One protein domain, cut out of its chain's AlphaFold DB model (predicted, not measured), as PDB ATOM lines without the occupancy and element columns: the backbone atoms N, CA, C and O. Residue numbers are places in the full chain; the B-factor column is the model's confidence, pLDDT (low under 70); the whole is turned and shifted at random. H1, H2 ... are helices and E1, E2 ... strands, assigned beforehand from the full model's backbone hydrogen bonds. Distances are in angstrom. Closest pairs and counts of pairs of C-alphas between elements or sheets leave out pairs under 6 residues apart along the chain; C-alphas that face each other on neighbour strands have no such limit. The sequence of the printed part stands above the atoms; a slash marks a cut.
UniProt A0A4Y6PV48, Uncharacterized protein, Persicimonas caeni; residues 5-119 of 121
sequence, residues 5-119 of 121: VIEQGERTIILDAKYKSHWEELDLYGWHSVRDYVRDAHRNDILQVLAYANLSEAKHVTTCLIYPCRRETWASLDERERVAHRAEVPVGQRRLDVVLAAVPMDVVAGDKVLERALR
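AT A GLANCE: This is residues 5 to 119 of the 121 residues of an uncharacterized protein of Persicimonas caeni (UniProt A0A4Y6PV48). A twisted sheet of five strands has the long helix H1 over one face, with residues 42 to 54 near the strands, and the short helix H3 over the other face, on E5. H2 packs on the end of E5 at Pro 104, and residues 27 to 33, of which 31 to 33 belong to H1, stick out. The printed part has 115 residues, in the order E1 E2 H1 E3 H2 E4 E5 H3; the class is mixed, helices and strands, and the sheet, E1 E2 E3 E5 E4, is mixed. It is compact, with a radius of gyration of the C-alphas of 15.3 A and spans of 45 by 32 by 22 A.

HOW THE PARTS SIT: E1, residues 5 to 8, and E2, residues 11 to 17, form an antiparallel hairpin; N 6 and O 13 are 2.8 A apart. H1, residues 31 to 55, and E3, residues 60 to 69, complete a strand-helix-strand unit, parallel neighbours E2 and E3 with a helix between, its crossover right-handed; N 12 and O 60 are 2.9 A apart. H1 has a height of 9.5 A over the sheet; its closest C-alphas to E3 are Ala 53 and Val 61, 6.2 A. H2, residues 71 to 78, touches E5, residues 94 to 104, closest at C-alphas 71 and 104, 5.0 A. E5 is parallel to E3, with N 63 and O 97 at 2.8 A, and forms a hairpin with E4, residues 84 to 91, with N 87 and O 98 at 2.9 A. H3, residues 112 to 117, lies over E5 on the opposite face from H1; C-alphas 101 and 117 are closest, 5.4 A. Every O i to N i+4 pair is within hydrogen-bond range in H2 and H3, and 19 of 21 in H1.

IN THESE COORDINATES: E1 begins at C-alpha 5 (-53.144, -41.696, 52.340). H1 spans 36.5 A, E3 28.5 A and E5 31.7 A. H3 ends at C-alpha 117 (-35.989, -44.999, 51.297).

THE WHOLE: The C-alphas farthest apart, of Gly 9 and Gly 30, are 47.5 A apart. The printed part has no cut, and the link E2 to H1 is long. Residues 19 to 39, 109 to 110 and 117 to 119 have pLDDT under 70.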
ATOM      1  N   VAL A   5     -53.130 -43.107  52.740       88.44
ATOM      2  CA  VAL A   5     -53.144 -41.696  52.340       88.44
ATOM      3  C   VAL A   5     -53.005 -40.850  53.599       88.44
ATOM      4  O   VAL A   5     -53.725 -41.056  54.572       88.44
ATOM      5  N   ILE A   6     -52.055 -39.922  53.586       87.81
ATOM      6  CA  ILE A   6     -51.775 -38.992  54.677       87.81
ATOM      7  C   ILE A   6     -51.965 -37.583  54.131       87.81
ATOM      8  O   ILE A   6     -51.244 -37.160  53.229       87.81
ATOM      9  N   GLU A   7     -52.906 -36.844  54.700       89.62
ATOM     10  CA  GLU A   7     -53.187 -35.458  54.326       89.62
ATOM     11  C   GLU A   7     -52.646 -34.514  55.407       89.62
ATOM     12  O   GLU A   7     -52.917 -34.682  56.597       89.62
ATOM     13  N   GLN A   8     -51.845 -33.529  55.002       85.12
ATOM     14  CA  GLN A   8     -51.223 -32.540  55.883       85.12
ATOM     15  C   GLN A   8     -51.263 -31.150  55.240       85.12
ATOM     16  O   GLN A   8     -50.336 -30.732  54.542       85.12
ATOM     17  N   GLY A   9     -52.338 -30.404  55.498       85.44
ATOM     18  CA  GLY A   9     -52.511 -29.048  54.971       85.44
ATOM     19  C   GLY A   9     -52.516 -29.034  53.440       85.44
ATOM     20  O   GLY A   9     -53.389 -29.627  52.822       85.44
ATOM     21  N   GLU A  10     -51.530 -28.377  52.821       86.62
ATOM     22  CA  GLU A  10     -51.389 -28.327  51.353       86.62
ATOM     23  C   GLU A  10     -50.584 -29.503  50.760       86.62
ATOM     24  O   GLU A  10     -50.194 -29.457  49.586       86.62
ATOM     25  N   ARG A  11     -50.302 -30.540  51.564       88.25
ATOM     26  CA  ARG A  11     -49.526 -31.721  51.175       88.25
ATOM     27  C   ARG A  11     -50.348 -33.002  51.319       88.25
ATOM     28  O   ARG A  11     -50.976 -33.208  52.353       88.25
ATOM     29  N   THR A  12     -50.249 -33.894  50.339       90.44
ATOM     30  CA  THR A  12     -50.804 -35.255  50.412       90.44
ATOM     31  C   THR A  12     -49.709 -36.268  50.133       90.44
ATOM     32  O   THR A  12     -49.029 -36.178  49.112       90.44
ATOM     33  N   ILE A  13     -49.544 -37.246  51.017       88.69
ATOM     34  CA  ILE A  13     -48.631 -38.373  50.838       88.69
ATOM     35  C   ILE A  13     -49.465 -39.627  50.600       88.69
ATOM     36  O   ILE A  13     -50.309 -39.984  51.414       88.69
ATOM     37  N   ILE A  14     -49.224 -40.302  49.486       89.31
ATOM     38  CA  ILE A  14     -49.912 -41.529  49.095       89.31
ATOM     39  C   ILE A  14     -48.875 -42.643  49.099       89.31
ATOM     40  O   ILE A  14     -47.875 -42.549  48.392       89.31
ATOM     41  N   LEU A  15     -49.101 -43.687  49.884       86.19
ATOM     42  CA  LEU A  15     -48.226 -44.849  49.969       86.19
ATOM     43  C   LEU A  15     -48.963 -46.064  49.415       86.19
ATOM     44  O   LEU A  15     -50.125 -46.314  49.748       86.19
ATOM     45  N   ASP A  16     -48.272 -46.820  48.576       86.62
ATOM     46  CA  ASP A  16     -48.764 -48.074  48.023       86.62
ATOM     47  C   ASP A  16     -47.596 -49.067  47.983       86.62
ATOM     48  O   ASP A  16     -46.544 -48.808  47.393       86.62
ATOM     49  N   ALA A  17     -47.746 -50.178  48.694       82.94
ATOM     50  CA  ALA A  17     -46.767 -51.244  48.729       82.94
ATOM     51  C   ALA A  17     -47.182 -52.327  47.733       82.94
ATOM     52  O   ALA A  17     -48.212 -52.988  47.871       82.94
ATOM     53  N   LYS A  18     -46.345 -52.559  46.720       79.81
ATOM     54  CA  LYS A  18     -46.572 -53.612  45.731       79.81
ATOM     55  C   LYS A  18     -45.647 -54.784  45.997       79.81
ATOM     56  O   LYS A  18     -44.482 -54.775  45.601       79.81
ATOM     57  N   TYR A  19     -46.198 -55.839  46.591       67.88
ATOM     58  CA  TYR A  19     -45.565 -57.152  46.553       67.88
ATOM     59  C   TYR A  19     -45.844 -57.812  45.201       67.88
ATOM     60  O   TYR A  19     -46.984 -58.149  44.886       67.88
ATOM     61  N   LYS A  20     -44.812 -57.982  44.373       61.34
ATOM     62  CA  LYS A  20     -44.920 -58.731  43.117       61.34
ATOM     63  C   LYS A  20     -44.323 -60.115  43.333       61.34
ATOM     64  O   LYS A  20     -43.135 -60.310  43.107       61.34
ATOM     65  N   SER A  21     -45.170 -61.068  43.724       50.62
ATOM     66  CA  SER A  21     -44.848 -62.488  43.961       50.62
ATOM     67  C   SER A  21     -44.046 -63.135  42.820       50.62
ATOM     68  O   SER A  21     -43.240 -64.029  43.039       50.62
ATOM     69  N   HIS A  22     -44.197 -62.612  41.601       49.91
ATOM     70  CA  HIS A  22     -43.480 -63.065  40.411       49.91
ATOM     71  C   HIS A  22     -41.964 -62.815  40.443       49.91
ATOM     72  O   HIS A  22     -41.276 -63.389  39.611       49.91
ATOM     73  N   TRP A  23     -41.422 -61.988  41.354       48.72
ATOM     74  CA  TRP A  23     -39.963 -61.847  41.513       48.72
ATOM     75  C   TRP A  23     -39.310 -63.077  42.160       48.72
ATOM     76  O   TRP A  23     -38.137 -63.341  41.912       48.72
ATOM     77  N   GLU A  24     -40.059 -63.842  42.959       48.06
ATOM     78  CA  GLU A  24     -39.583 -65.098  43.553       48.06
ATOM     79  C   GLU A  24     -39.669 -66.266  42.561       48.06
ATOM     80  O   GLU A  24     -38.834 -67.164  42.590       48.06
ATOM     81  N   GLU A  25     -40.611 -66.212  41.615       44.31
ATOM     82  CA  GLU A  25     -40.750 -67.181  40.517       44.31
ATOM     83  C   GLU A  25     -39.702 -66.999  39.397       44.31
ATOM     84  O   GLU A  25     -39.646 -67.792  38.459       44.31
ATOM     85  N   LEU A  26     -38.832 -65.983  39.483       44.78
ATOM     86  CA  LEU A  26     -37.785 -65.695  38.487       44.78
ATOM     87  C   LEU A  26     -36.663 -66.731  38.431       44.78
ATOM     88  O   LEU A  26     -35.958 -66.789  37.423       44.78
ATOM     89  N   ASP A  27     -36.524 -67.577  39.453       48.66
ATOM     90  CA  ASP A  27     -35.666 -68.763  39.354       48.66
ATOM     91  C   ASP A  27     -36.209 -69.775  38.319       48.66
ATOM     92  O   ASP A  27     -35.456 -70.621  37.836       48.66
ATOM     93  N   LEU A  28     -37.492 -69.684  37.930       46.31
ATOM     94  CA  LEU A  28     -38.161 -70.640  37.037       46.31
ATOM     95  C   LEU A  28     -38.280 -70.170  35.575       46.31
ATOM     96  O   LEU A  28     -38.315 -71.012  34.678       46.31
ATOM     97  N   TYR A  29     -38.319 -68.858  35.302       45.59
ATOM     98  CA  TYR A  29     -38.537 -68.318  33.951       45.59
ATOM     99  C   TYR A  29     -37.417 -67.360  33.523       45.59
ATOM    100  O   TYR A  29     -37.099 -66.389  34.203       45.59
ATOM    101  N   GLY A  30     -36.803 -67.647  32.370       50.22
ATOM    102  CA  GLY A  30     -35.582 -66.989  31.895       50.22
ATOM    103  C   GLY A  30     -35.635 -65.454  31.844       50.22
ATOM    104  O   GLY A  30     -36.621 -64.853  31.433       50.22
ATOM    105  N   TRP A  31     -34.500 -64.830  32.173       50.00
ATOM    106  CA  TRP A  31     -34.270 -63.387  32.369       50.00
ATOM    107  C   TRP A  31     -34.824 -62.410  31.309       50.00
ATOM    108  O   TRP A  31     -34.941 -61.216  31.587       50.00
ATOM    109  N   HIS A  32     -35.125 -62.860  30.090       47.66
ATOM    110  CA  HIS A  32     -35.550 -61.978  28.999       47.66
ATOM    111  C   HIS A  32     -37.041 -61.612  29.069       47.66
ATOM    112  O   HIS A  32     -37.370 -60.429  29.054       47.66
ATOM    113  N   SER A  33     -37.935 -62.595  29.235       53.56
ATOM    114  CA  SER A  33     -39.387 -62.362  29.369       53.56
ATOM    115  C   SER A  33     -39.732 -61.582  30.639       53.56
ATOM    116  O   SER A  33     -40.664 -60.780  30.677       53.56
ATOM    117  N   VAL A  34     -38.909 -61.772  31.664       54.09
ATOM    118  CA  VAL A  34     -38.942 -61.064  32.940       54.09
ATOM    119  C   VAL A  34     -38.773 -59.566  32.744       54.09
ATOM    120  O   VAL A  34     -39.475 -58.781  33.370       54.09
ATOM    121  N   ARG A  35     -37.866 -59.143  31.860       58.97
ATOM    122  CA  ARG A  35     -37.557 -57.724  31.672       58.97
ATOM    123  C   ARG A  35     -38.737 -56.952  31.092       58.97
ATOM    124  O   ARG A  35     -39.018 -55.848  31.558       58.97
ATOM    125  N   ASP A  36     -39.427 -57.538  30.118       62.19
ATOM    126  CA  ASP A  36     -40.581 -56.911  29.471       62.19
ATOM    127  C   ASP A  36     -41.802 -56.910  30.394       62.19
ATOM    128  O   ASP A  36     -42.427 -55.866  30.583       62.19
ATOM    129  N   TYR A  37     -42.067 -58.026  31.078       62.53
ATOM    130  CA  TYR A  37     -43.143 -58.100  32.067       62.53
ATOM    131  C   TYR A  37     -42.923 -57.134  33.237       62.53
ATOM    132  O   TYR A  37     -43.829 -56.392  33.614       62.53
ATOM    133  N   VAL A  38     -41.706 -57.082  33.790       65.44
ATOM    134  CA  VAL A  38     -41.348 -56.141  34.860       65.44
ATOM    135  C   VAL A  38     -41.517 -54.707  34.378       65.44
ATOM    136  O   VAL A  38     -42.046 -53.883  35.121       65.44
ATOM    137  N   ARG A  39     -41.130 -54.398  33.136       68.38
ATOM    138  CA  ARG A  39     -41.300 -53.063  32.559       68.38
ATOM    139  C   ARG A  39     -42.770 -52.678  32.426       68.38
ATOM    140  O   ARG A  39     -43.129 -51.571  32.821       68.38
ATOM    141  N   ASP A  40     -43.619 -53.552  31.898       73.81
ATOM    142  CA  ASP A  40     -45.044 -53.253  31.734       73.81
ATOM    143  C   ASP A  40     -45.775 -53.184  33.072       73.81
ATOM    144  O   ASP A  40     -46.544 -52.253  33.316       73.81
ATOM    145  N   ALA A  41     -45.461 -54.093  33.992       72.12
ATOM    146  CA  ALA A  41     -45.981 -54.040  35.346       72.12
ATOM    147  C   ALA A  41     -45.530 -52.751  36.055       72.12
ATOM    148  O   ALA A  41     -46.311 -52.154  36.787       72.12
ATOM    149  N   HIS A  42     -44.293 -52.302  35.839       74.38
ATOM    150  CA  HIS A  42     -43.785 -51.045  36.388       74.38
ATOM    151  C   HIS A  42     -44.486 -49.818  35.787       74.38
ATOM    152  O   HIS A  42     -44.855 -48.897  36.512       74.38
ATOM    153  N   ARG A  43     -44.740 -49.815  34.471       78.75
ATOM    154  CA  ARG A  43     -45.526 -48.758  33.812       78.75
ATOM    155  C   ARG A  43     -46.938 -48.673  34.379       78.75
ATOM    156  O   ARG A  43     -47.422 -47.569  34.612       78.75
ATOM    157  N   ASN A  44     -47.580 -49.814  34.614       82.25
ATOM    158  CA  ASN A  44     -48.921 -49.854  35.191       82.25
ATOM    159  C   ASN A  44     -48.944 -49.298  36.621       82.25
ATOM    160  O   ASN A  44     -49.831 -48.504  36.930       82.25
ATOM    161  N   ASP A  45     -47.952 -49.627  37.456       79.56
ATOM    162  CA  ASP A  45     -47.847 -49.056  38.807       79.56
ATOM    163  C   ASP A  45     -47.720 -47.524  38.754       79.56
ATOM    164  O   ASP A  45     -48.409 -46.817  39.488       79.56
ATOM    165  N   ILE A  46     -46.887 -46.996  37.845       79.69
ATOM    166  CA  ILE A  46     -46.737 -45.546  37.650       79.69
ATOM    167  C   ILE A  46     -48.075 -44.920  37.249       79.69
ATOM    168  O   ILE A  46     -48.490 -43.931  37.847       79.69
ATOM    169  N   LEU A  47     -48.776 -45.486  36.264       84.31
ATOM    170  CA  LEU A  47     -50.070 -44.959  35.819       84.31
ATOM    171  C   LEU A  47     -51.113 -44.969  36.944       84.31
ATOM    172  O   LEU A  47     -51.854 -44.001  37.105       84.31
ATOM    173  N   GLN A  48     -51.143 -46.033  37.746       82.69
ATOM    174  CA  GLN A  48     -52.025 -46.157  38.904       82.69
ATOM    175  C   GLN A  48     -51.742 -45.069  39.946       82.69
ATOM    176  O   GLN A  48     -52.661 -44.443  40.471       82.69
ATOM    177  N   VAL A  49     -50.468 -44.794  40.198       82.00
ATOM    178  CA  VAL A  49     -50.037 -43.755  41.128       82.00
ATOM    179  C   VAL A  49     -50.363 -42.350  40.633       82.00
ATOM    180  O   VAL A  49     -50.872 -41.530  41.398       82.00
ATOM    181  N   LEU A  50     -50.144 -42.076  39.347       83.00
ATOM    182  CA  LEU A  50     -50.544 -40.810  38.731       83.00
ATOM    183  C   LEU A  50     -52.066 -40.606  38.807       83.00
ATOM    184  O   LEU A  50     -52.531 -39.483  39.004       83.00
ATOM    185  N   ALA A  51     -52.850 -41.683  38.695       84.69
ATOM    186  CA  ALA A  51     -54.295 -41.619  38.886       84.69
ATOM    187  C   ALA A  51     -54.660 -41.230  40.328       84.69
ATOM    188  O   ALA A  51     -55.506 -40.359  40.514       84.69
ATOM    189  N   TYR A  52     -53.992 -41.796  41.340       82.38
ATOM    190  CA  TYR A  52     -54.216 -41.420  42.744       82.38
ATOM    191  C   TYR A  52     -53.825 -39.980  43.036       82.38
ATOM    192  O   TYR A  52     -54.572 -39.270  43.705       82.38
ATOM    193  N   ALA A  53     -52.706 -39.519  42.482       83.38
ATOM    194  CA  ALA A  53     -52.290 -38.135  42.640       83.38
ATOM    195  C   ALA A  53     -53.327 -37.143  42.100       83.38
ATOM    196  O   ALA A  53     -53.537 -36.086  42.689       83.38
ATOM    197  N   ASN A  54     -54.009 -37.493  41.006       82.38
ATOM    198  CA  ASN A  54     -55.052 -36.648  40.428       82.38
ATOM    199  C   ASN A  54     -56.342 -36.588  41.250       82.38
ATOM    200  O   ASN A  54     -57.105 -35.647  41.054       82.38
ATOM    201  N   LEU A  55     -56.575 -37.537  42.161       82.94
ATOM    202  CA  LEU A  55     -57.707 -37.487  43.093       82.94
ATOM    203  C   LEU A  55     -57.470 -36.515  44.255       82.94
ATOM    204  O   LEU A  55     -58.423 -36.113  44.910       82.94
ATOM    205  N   SER A  56     -56.216 -36.134  44.509       81.81
ATOM    206  CA  SER A  56     -55.865 -35.168  45.546       81.81
ATOM    207  C   SER A  56     -55.933 -33.732  45.012       81.81
ATOM    208  O   SER A  56     -55.346 -33.402  43.976       81.81
ATOM    209  N   GLU A  57     -56.586 -32.849  45.768       82.69
ATOM    210  CA  GLU A  57     -56.641 -31.407  45.484       82.69
ATOM    211  C   GLU A  57     -55.413 -30.640  46.014       82.69
ATOM    212  O   GLU A  57     -55.217 -29.469  45.688       82.69
ATOM    213  N   ALA A  58     -54.550 -31.298  46.797       85.75
ATOM    214  CA  ALA A  58     -53.347 -30.690  47.356       85.75
ATOM    215  C   ALA A  58     -52.384 -30.154  46.278       85.75
ATOM    216  O   ALA A  58     -52.200 -30.747  45.210       85.75
ATOM    217  N   LYS A  59     -51.710 -29.041  46.593       85.94
ATOM    218  CA  LYS A  59     -50.703 -28.424  45.711       85.94
ATOM    219  C   LYS A  59     -49.429 -29.254  45.612       85.94
ATOM    220  O   LYS A  59     -48.749 -29.212  44.587       85.94
ATOM    221  N   HIS A  60     -49.120 -29.997  46.669       88.69
ATOM    222  CA  HIS A  60     -47.963 -30.871  46.755       88.69
ATOM    223  C   HIS A  60     -48.437 -32.292  47.019       88.69
ATOM    224  O   HIS A  60     -48.962 -32.591  48.089       88.69
ATOM    225  N   VAL A  61     -48.249 -33.176  46.049       89.88
ATOM    226  CA  VAL A  61     -48.587 -34.587  46.207       89.88
ATOM    227  C   VAL A  61     -47.302 -35.391  46.131       89.88
ATOM    228  O   VAL A  61     -46.535 -35.247  45.186       89.88
ATOM    229  N   THR A  62     -47.052 -36.243  47.116       89.81
ATOM    230  CA  THR A  62     -45.965 -37.216  47.064       89.81
ATOM    231  C   THR A  62     -46.553 -38.606  47.058       89.81
ATOM    232  O   THR A  62     -47.233 -39.019  47.987       89.81
ATOM    233  N   THR A  63     -46.279 -39.353  46.009       89.19
ATOM    234  CA  THR A  63     -46.692 -40.742  45.883       89.19
ATOM    235  C   THR A  63     -45.485 -41.647  46.022       89.19
ATOM    236  O   THR A  63     -44.488 -41.430  45.333       89.19
ATOM    237  N   CYS A  64     -45.567 -42.667  46.866       86.62
ATOM    238  CA  CYS A  64     -44.508 -43.640  47.054       86.62
ATOM    239  C   CYS A  64     -44.985 -45.050  46.715       86.62
ATOM    240  O   CYS A  64     -45.948 -45.541  47.303       86.62
ATOM    241  N   LEU A  65     -44.272 -45.694  45.791       86.94
ATOM    242  CA  LEU A  65     -44.363 -47.122  45.527       86.94
ATOM    243  C   LEU A  65     -43.251 -47.833  46.271       86.94
ATOM    244  O   LEU A  65     -42.071 -47.603  46.001       86.94
ATOM    245  N   ILE A  66     -43.641 -48.709  47.185       86.31
ATOM    246  CA  ILE A  66     -42.715 -49.507  47.975       86.31
ATOM    247  C   ILE A  66     -42.659 -50.908  47.370       86.31
ATOM    248  O   ILE A  66     -43.681 -51.581  47.241       86.31
ATOM    249  N   TYR A  67     -41.456 -51.347  47.013       83.12
ATOM    250  CA  TYR A  67     -41.166 -52.675  46.491       83.12
ATOM    251  C   TYR A  67     -40.381 -53.474  47.535       83.12
ATOM    252  O   TYR A  67     -39.178 -53.240  47.708       83.12
ATOM    253  N   PRO A  68     -41.036 -54.418  48.232       82.75
ATOM    254  CA  PRO A  68     -40.344 -55.329  49.126       82.75
ATOM    255  C   PRO A  68     -39.336 -56.187  48.349       82.75
ATOM    256  O   PRO A  68     -39.662 -56.726  47.290       82.75
ATOM    257  N   CYS A  69     -38.111 -56.323  48.850       79.81
ATOM    258  CA  CYS A  69     -37.061 -57.134  48.238       79.81
ATOM    259  C   CYS A  69     -36.252 -57.916  49.283       79.81
ATOM    260  O   CYS A  69     -36.397 -57.723  50.491       79.81
ATOM    261  N   ARG A  70     -35.405 -58.842  48.820       83.81
ATOM    262  CA  ARG A  70     -34.463 -59.553  49.697       83.81
ATOM    263  C   ARG A  70     -33.392 -58.591  50.219       83.81
ATOM    264  O   ARG A  70     -33.009 -57.646  49.521       83.81
ATOM    265  N   ARG A  71     -32.888 -58.840  51.428       83.75
ATOM    266  CA  ARG A  71     -31.915 -57.964  52.097       83.75
ATOM    267  C   ARG A  71     -30.614 -57.816  51.303       83.75
ATOM    268  O   ARG A  71     -30.057 -56.725  51.259       83.75
ATOM    269  N   GLU A  72     -30.173 -58.862  50.614       82.19
ATOM    270  CA  GLU A  72     -28.977 -58.837  49.765       82.19
ATOM    271  C   GLU A  72     -29.167 -57.908  48.556       82.19
ATOM    272  O   GLU A  72     -28.287 -57.112  48.222       82.19
ATOM    273  N   THR A  73     -30.347 -57.960  47.929       81.06
ATOM    274  CA  THR A  73     -30.714 -57.065  46.825       81.06
ATOM    275  C   THR A  73     -30.766 -55.618  47.298       81.06
ATOM    276  O   THR A  73     -30.256 -54.730  46.615       81.06
ATOM    277  N   TRP A  74     -31.349 -55.375  48.474       84.38
ATOM    278  CA  TRP A  74     -31.385 -54.043  49.065       84.38
ATOM    279  C   TRP A  74     -29.979 -53.507  49.358       84.38
ATOM    280  O   TRP A  74     -29.672 -52.392  48.951       84.38
ATOM    281  N   ALA A  75     -29.104 -54.307  49.976       82.69
ATOM    282  CA  ALA A  75     -27.728 -53.906  50.270       82.69
ATOM    283  C   ALA A  75     -26.960 -53.537  48.990       82.69
ATOM    284  O   ALA A  75     -26.343 -52.476  48.919       82.69
ATOM    285  N   SER A  76     -27.093 -54.341  47.926       81.31
ATOM    286  CA  SER A  76     -26.494 -54.013  46.626       81.31
ATOM    287  C   SER A  76     -27.069 -52.735  45.997       81.31
ATOM    288  O   SER A  76     -26.372 -52.093  45.205       81.31
ATOM    289  N   LEU A  77     -28.336 -52.396  46.250       79.88
ATOM    290  CA  LEU A  77     -28.936 -51.142  45.787       79.88
ATOM    291  C   LEU A  77     -28.450 -49.962  46.627       79.88
ATOM    292  O   LEU A  77     -28.243 -48.881  46.077       79.88
ATOM    293  N   ASP A  78     -28.242 -50.166  47.925       84.31
ATOM    294  CA  ASP A  78     -27.801 -49.131  48.857       84.31
ATOM    295  C   ASP A  78     -26.367 -48.685  48.595       84.31
ATOM    296  O   ASP A  78     -26.107 -47.486  48.509       84.31
ATOM    297  N   GLU A  79     -25.469 -49.637  48.334       82.88
ATOM    298  CA  GLU A  79     -24.091 -49.365  47.905       82.88
ATOM    299  C   GLU A  79     -24.017 -48.513  46.631       82.88
ATOM    300  O   GLU A  79     -23.036 -47.812  46.396       82.88
ATOM    301  N   ARG A  80     -25.056 -48.575  45.791       81.44
ATOM    302  CA  ARG A  80     -25.139 -47.847  44.518       81.44
ATOM    303  C   ARG A  80     -25.974 -46.574  44.618       81.44
ATOM    304  O   ARG A  80     -26.198 -45.951  43.586       81.44
ATOM    305  N   GLU A  81     -26.476 -46.233  45.806       80.81
ATOM    306  CA  GLU A  81     -27.404 -45.117  46.047       80.81
ATOM    307  C   GLU A  81     -28.696 -45.206  45.209       80.81
ATOM    308  O   GLU A  81     -29.242 -44.215  44.730       80.81
ATOM    309  N   ARG A  82     -29.201 -46.431  45.013       80.62
ATOM    310  CA  ARG A  82     -30.370 -46.747  44.171       80.62
ATOM    311  C   ARG A  82     -31.530 -47.380  44.937       80.62
ATOM    312  O   ARG A  82     -32.416 -47.978  44.333       80.62
ATOM    313  N   VAL A  83     -31.534 -47.256  46.262       81.94
ATOM    314  CA  VAL A  83     -32.636 -47.739  47.113       81.94
ATOM    315  C   VAL A  83     -33.925 -46.961  46.897       81.94
ATOM    316  O   VAL A  83     -35.001 -47.507  47.114       81.94
ATOM    317  N   ALA A  84     -33.830 -45.711  46.446       83.69
ATOM    318  CA  ALA A  84     -34.982 -44.911  46.079       83.69
ATOM    319  C   ALA A  84     -34.710 -44.133  44.790       83.69
ATOM    320  O   ALA A  84     -33.647 -43.542  44.609       83.69
ATOM    321  N   HIS A  85     -35.699 -44.108  43.904       83.06
ATOM    322  CA  HIS A  85     -35.720 -43.252  42.730       83.06
ATOM    323  C   HIS A  85     -36.828 -42.227  42.894       83.06
ATOM    324  O   HIS A  85     -37.981 -42.587  43.121       83.06
ATOM    325  N   ARG A  86     -36.480 -40.949  42.764       85.38
ATOM    326  CA  ARG A  86     -37.434 -39.849  42.828       85.38
ATOM    327  C   ARG A  86     -37.518 -39.166  41.476       85.38
ATOM    328  O   ARG A  86     -36.494 -38.831  40.884       85.38
ATOM    329  N   ALA A  87     -38.739 -38.937  41.023       84.69
ATOM    330  CA  ALA A  87     -39.035 -38.141  39.850       84.69
ATOM    331  C   ALA A  87     -40.053 -37.070  40.226       84.69
ATOM    332  O   ALA A  87     -41.093 -37.368  40.809       84.69
ATOM    333  N   GLU A  88     -39.751 -35.826  39.880       87.62
ATOM    334  CA  GLU A  88     -40.713 -34.740  39.974       87.62
ATOM    335  C   GLU A  88     -41.460 -34.622  38.647       87.62
ATOM    336  O   GLU A  88     -40.855 -34.537  37.576       87.62
ATOM    337  N   VAL A  89     -42.784 -34.631  38.726       84.69
ATOM    338  CA  VAL A  89     -43.690 -34.494  37.594       84.69
ATOM    339  C   VAL A  89     -44.467 -33.191  37.791       84.69
ATOM    340  O   VAL A  89     -45.365 -33.129  38.634       84.69
ATOM    341  N   PRO A  90     -44.139 -32.115  37.055       78.12
ATOM    342  CA  PRO A  90     -44.929 -30.893  37.110       78.12
ATOM    343  C   PRO A  90     -46.301 -31.140  36.466       78.12
ATOM    344  O   PRO A  90     -46.386 -31.567  35.314       78.12
ATOM    345  N   VAL A  91     -47.386 -30.863  37.199       78.38
ATOM    346  CA  VAL A  91     -48.768 -31.032  36.715       78.38
ATOM    347  C   VAL A  91     -49.533 -29.723  36.908       78.38
ATOM    348  O   VAL A  91     -50.208 -29.502  37.915       78.38
ATOM    349  N   GLY A  92     -49.426 -28.829  35.923       81.50
ATOM    350  CA  GLY A  92     -50.025 -27.495  35.990       81.50
ATOM    351  C   GLY A  92     -49.408 -26.664  37.117       81.50
ATOM    352  O   GLY A  92     -48.206 -26.428  37.119       81.50
ATOM    353  N   GLN A  93     -50.230 -26.228  38.077       80.88
ATOM    354  CA  GLN A  93     -49.776 -25.510  39.279       80.88
ATOM    355  C   GLN A  93     -49.404 -26.441  40.445       80.88
ATOM    356  O   GLN A  93     -49.003 -25.962  41.504       80.88
ATOM    357  N   ARG A  94     -49.562 -27.759  40.275       83.00
ATOM    358  CA  ARG A  94     -49.271 -28.755  41.307       83.00
ATOM    359  C   ARG A  94     -47.898 -29.372  41.084       83.00
ATOM    360  O   ARG A  94     -47.473 -29.595  39.947       83.00
ATOM    361  N   ARG A  95     -47.244 -29.708  42.191       86.88
ATOM    362  CA  ARG A  95     -46.010 -30.486  42.219       86.88
ATOM    363  C   ARG A  95     -46.338 -31.916  42.623       86.88
ATOM    364  O   ARG A  95     -46.844 -32.134  43.723       86.88
ATOM    365  N   LEU A  96     -46.043 -32.870  41.742       88.62
ATOM    366  CA  LEU A  96     -46.144 -34.293  42.039       88.62
ATOM    367  C   LEU A  96     -44.748 -34.899  42.160       88.62
ATOM    368  O   LEU A  96     -43.963 -34.856  41.221       88.62
ATOM    369  N   ASP A  97     -44.454 -35.494  43.305       89.81
ATOM    370  CA  ASP A  97     -43.259 -36.291  43.533       89.81
ATOM    371  C   ASP A  97     -43.612 -37.775  43.468       89.81
ATOM    372  O   ASP A  97     -44.398 -38.269  44.274       89.81
ATOM    373  N   VAL A  98     -43.011 -38.501  42.532       87.31
ATOM    374  CA  VAL A  98     -43.112 -39.959  42.448       87.31
ATOM    375  C   VAL A  98     -41.841 -40.563  43.025       87.31
ATOM    376  O   VAL A  98     -40.744 -40.304  42.533       87.31
ATOM    377  N   VAL A  99     -41.990 -41.371  44.071       87.69
ATOM    378  CA  VAL A  99     -40.902 -42.078  44.745       87.69
ATOM    379  C   VAL A  99     -41.087 -43.573  44.535       87.69
ATOM    380  O   VAL A  99     -42.138 -44.125  44.839       87.69
ATOM    381  N   LEU A 100     -40.059 -44.237  44.028       85.44
ATOM    382  CA  LEU A 100     -39.983 -45.686  43.905       85.44
ATOM    383  C   LEU A 100     -38.930 -46.165  44.896       85.44
ATOM    384  O   LEU A 100     -37.756 -45.855  44.717       85.44
ATOM    385  N   ALA A 101     -39.339 -46.880  45.933       86.44
ATOM    386  CA  ALA A 101     -38.488 -47.271  47.046       86.44
ATOM    387  C   ALA A 101     -38.367 -48.795  47.125       86.44
ATOM    388  O   ALA A 101     -39.372 -49.501  47.124       86.44
ATOM    389  N   ALA A 102     -37.144 -49.307  47.226       84.50
ATOM    390  CA  ALA A 102     -36.874 -50.697  47.561       84.50
ATOM    391  C   ALA A 102     -36.698 -50.830  49.077       84.50
ATOM    392  O   ALA A 102     -35.927 -50.084  49.686       84.50
ATOM    393  N   VAL A 103     -37.392 -51.792  49.683       85.88
ATOM    394  CA  VAL A 103     -37.375 -52.012  51.135       85.88
ATOM    395  C   VAL A 103     -37.178 -53.504  51.424       85.88
ATOM    396  O   VAL A 103     -37.844 -54.319  50.795       85.88
ATOM    397  N   PRO A 104     -36.290 -53.913  52.346       86.75
ATOM    398  CA  PRO A 104     -36.140 -55.312  52.723       86.75
ATOM    399  C   PRO A 104     -37.440 -55.880  53.300       86.75
ATOM    400  O   PRO A 104     -38.109 -55.218  54.090       86.75
ATOM    401  N   MET A 105     -37.786 -57.121  52.956       83.44
ATOM    402  CA  MET A 105     -38.977 -57.794  53.504       83.44
ATOM    403  C   MET A 105     -38.940 -57.972  55.027       83.44
ATOM    404  O   MET A 105     -39.981 -58.060  55.667       83.44
ATOM    405  N   ASP A 106     -37.745 -58.030  55.601       84.50
ATOM    406  CA  ASP A 106     -37.488 -58.232  57.024       84.50
ATOM    407  C   ASP A 106     -37.228 -56.915  57.775       84.50
ATOM    408  O   ASP A 106     -36.632 -56.913  58.858       84.50
ATOM    409  N   VAL A 107     -37.639 -55.788  57.187       82.44
ATOM    410  CA  VAL A 107     -37.557 -54.476  57.826       82.44
ATOM    411  C   VAL A 107     -38.544 -54.378  58.990       82.44
ATOM    412  O   VAL A 107     -39.669 -54.876  58.927       82.44
ATOM    413  N   VAL A 108     -38.138 -53.683  60.050       76.69
ATOM    414  CA  VAL A 108     -38.994 -53.383  61.205       76.69
ATOM    415  C   VAL A 108     -39.338 -51.892  61.202       76.69
ATOM    416  O   VAL A 108     -38.568 -51.060  60.722       76.69
ATOM    417  N   ALA A 109     -40.508 -51.526  61.727       67.44
ATOM    418  CA  ALA A 109     -40.881 -50.123  61.881       67.44
ATOM    419  C   ALA A 109     -39.817 -49.357  62.697       67.44
ATOM    420  O   ALA A 109     -39.380 -49.825  63.746       67.44
ATOM    421  N   GLY A 110     -39.411 -48.181  62.209       67.12
ATOM    422  CA  GLY A 110     -38.343 -47.372  62.816       67.12
ATOM    423  C   GLY A 110     -36.926 -47.718  62.346       67.12
ATOM    424  O   GLY A 110     -35.967 -47.113  62.819       67.12
ATOM    425  N   ASP A 111     -36.771 -48.663  61.417       76.06
ATOM    426  CA  ASP A 111     -35.476 -48.933  60.798       76.06
ATOM    427  C   ASP A 111     -35.025 -47.746  59.927       76.06
ATOM    428  O   ASP A 111     -35.798 -47.177  59.147       76.06
ATOM    429  N   LYS A 112     -33.733 -47.410  60.005       73.56
ATOM    430  CA  LYS A 112     -33.083 -46.375  59.184       73.56
ATOM    431  C   LYS A 112     -33.207 -46.662  57.691       73.56
ATOM    432  O   LYS A 112     -33.109 -45.748  56.874       73.56
ATOM    433  N   VAL A 113     -33.430 -47.924  57.328       72.75
ATOM    434  CA  VAL A 113     -33.737 -48.332  55.958       72.75
ATOM    435  C   VAL A 113     -34.980 -47.613  55.423       72.75
ATOM    436  O   VAL A 113     -34.943 -47.085  54.311       72.75
ATOM    437  N   LEU A 114     -36.048 -47.522  56.226       70.88
ATOM    438  CA  LEU A 114     -37.272 -46.812  55.844       70.88
ATOM    439  C   LEU A 114     -37.018 -45.310  55.728       70.88
ATOM    440  O   LEU A 114     -37.438 -44.703  54.750       70.88
ATOM    441  N   GLU A 115     -36.274 -44.722  56.668       74.44
ATOM    442  CA  GLU A 115     -35.914 -43.299  56.611       74.44
ATOM    443  C   GLU A 115     -35.115 -42.962  55.351       74.44
ATOM    444  O   GLU A 115     -35.310 -41.914  54.741       74.44
ATOM    445  N   ARG A 116     -34.208 -43.853  54.943       71.94
ATOM    446  CA  ARG A 116     -33.370 -43.666  53.758       71.94
ATOM    447  C   ARG A 116     -34.165 -43.832  52.466       71.94
ATOM    448  O   ARG A 116     -33.916 -43.085  51.522       71.94
ATOM    449  N   ALA A 117     -35.127 -44.750  52.445       68.69
ATOM    450  CA  ALA A 117     -35.989 -44.999  51.297       68.69
ATOM    451  C   ALA A 117     -37.103 -43.942  51.131       68.69
ATOM    452  O   ALA A 117     -37.482 -43.616  50.008       68.69
ATOM    453  N   LEU A 118     -37.597 -43.379  52.238       69.19
ATOM    454  CA  LEU A 118     -38.772 -42.499  52.297       69.19
ATOM    455  C   LEU A 118     -38.428 -41.069  52.739       69.19
ATOM    456  O   LEU A 118     -39.179 -40.447  53.487       69.19
ATOM    457  N   ARG A 119     -37.294 -40.512  52.297       67.62
ATOM    458  CA  ARG A 119     -36.952 -39.113  52.610       67.62
ATOM    459  C   ARG A 119     -37.946 -38.145  51.955       67.62
ATOM    460  O   ARG A 119     -37.805 -37.797  50.781       67.62
TER     461      ARG A 119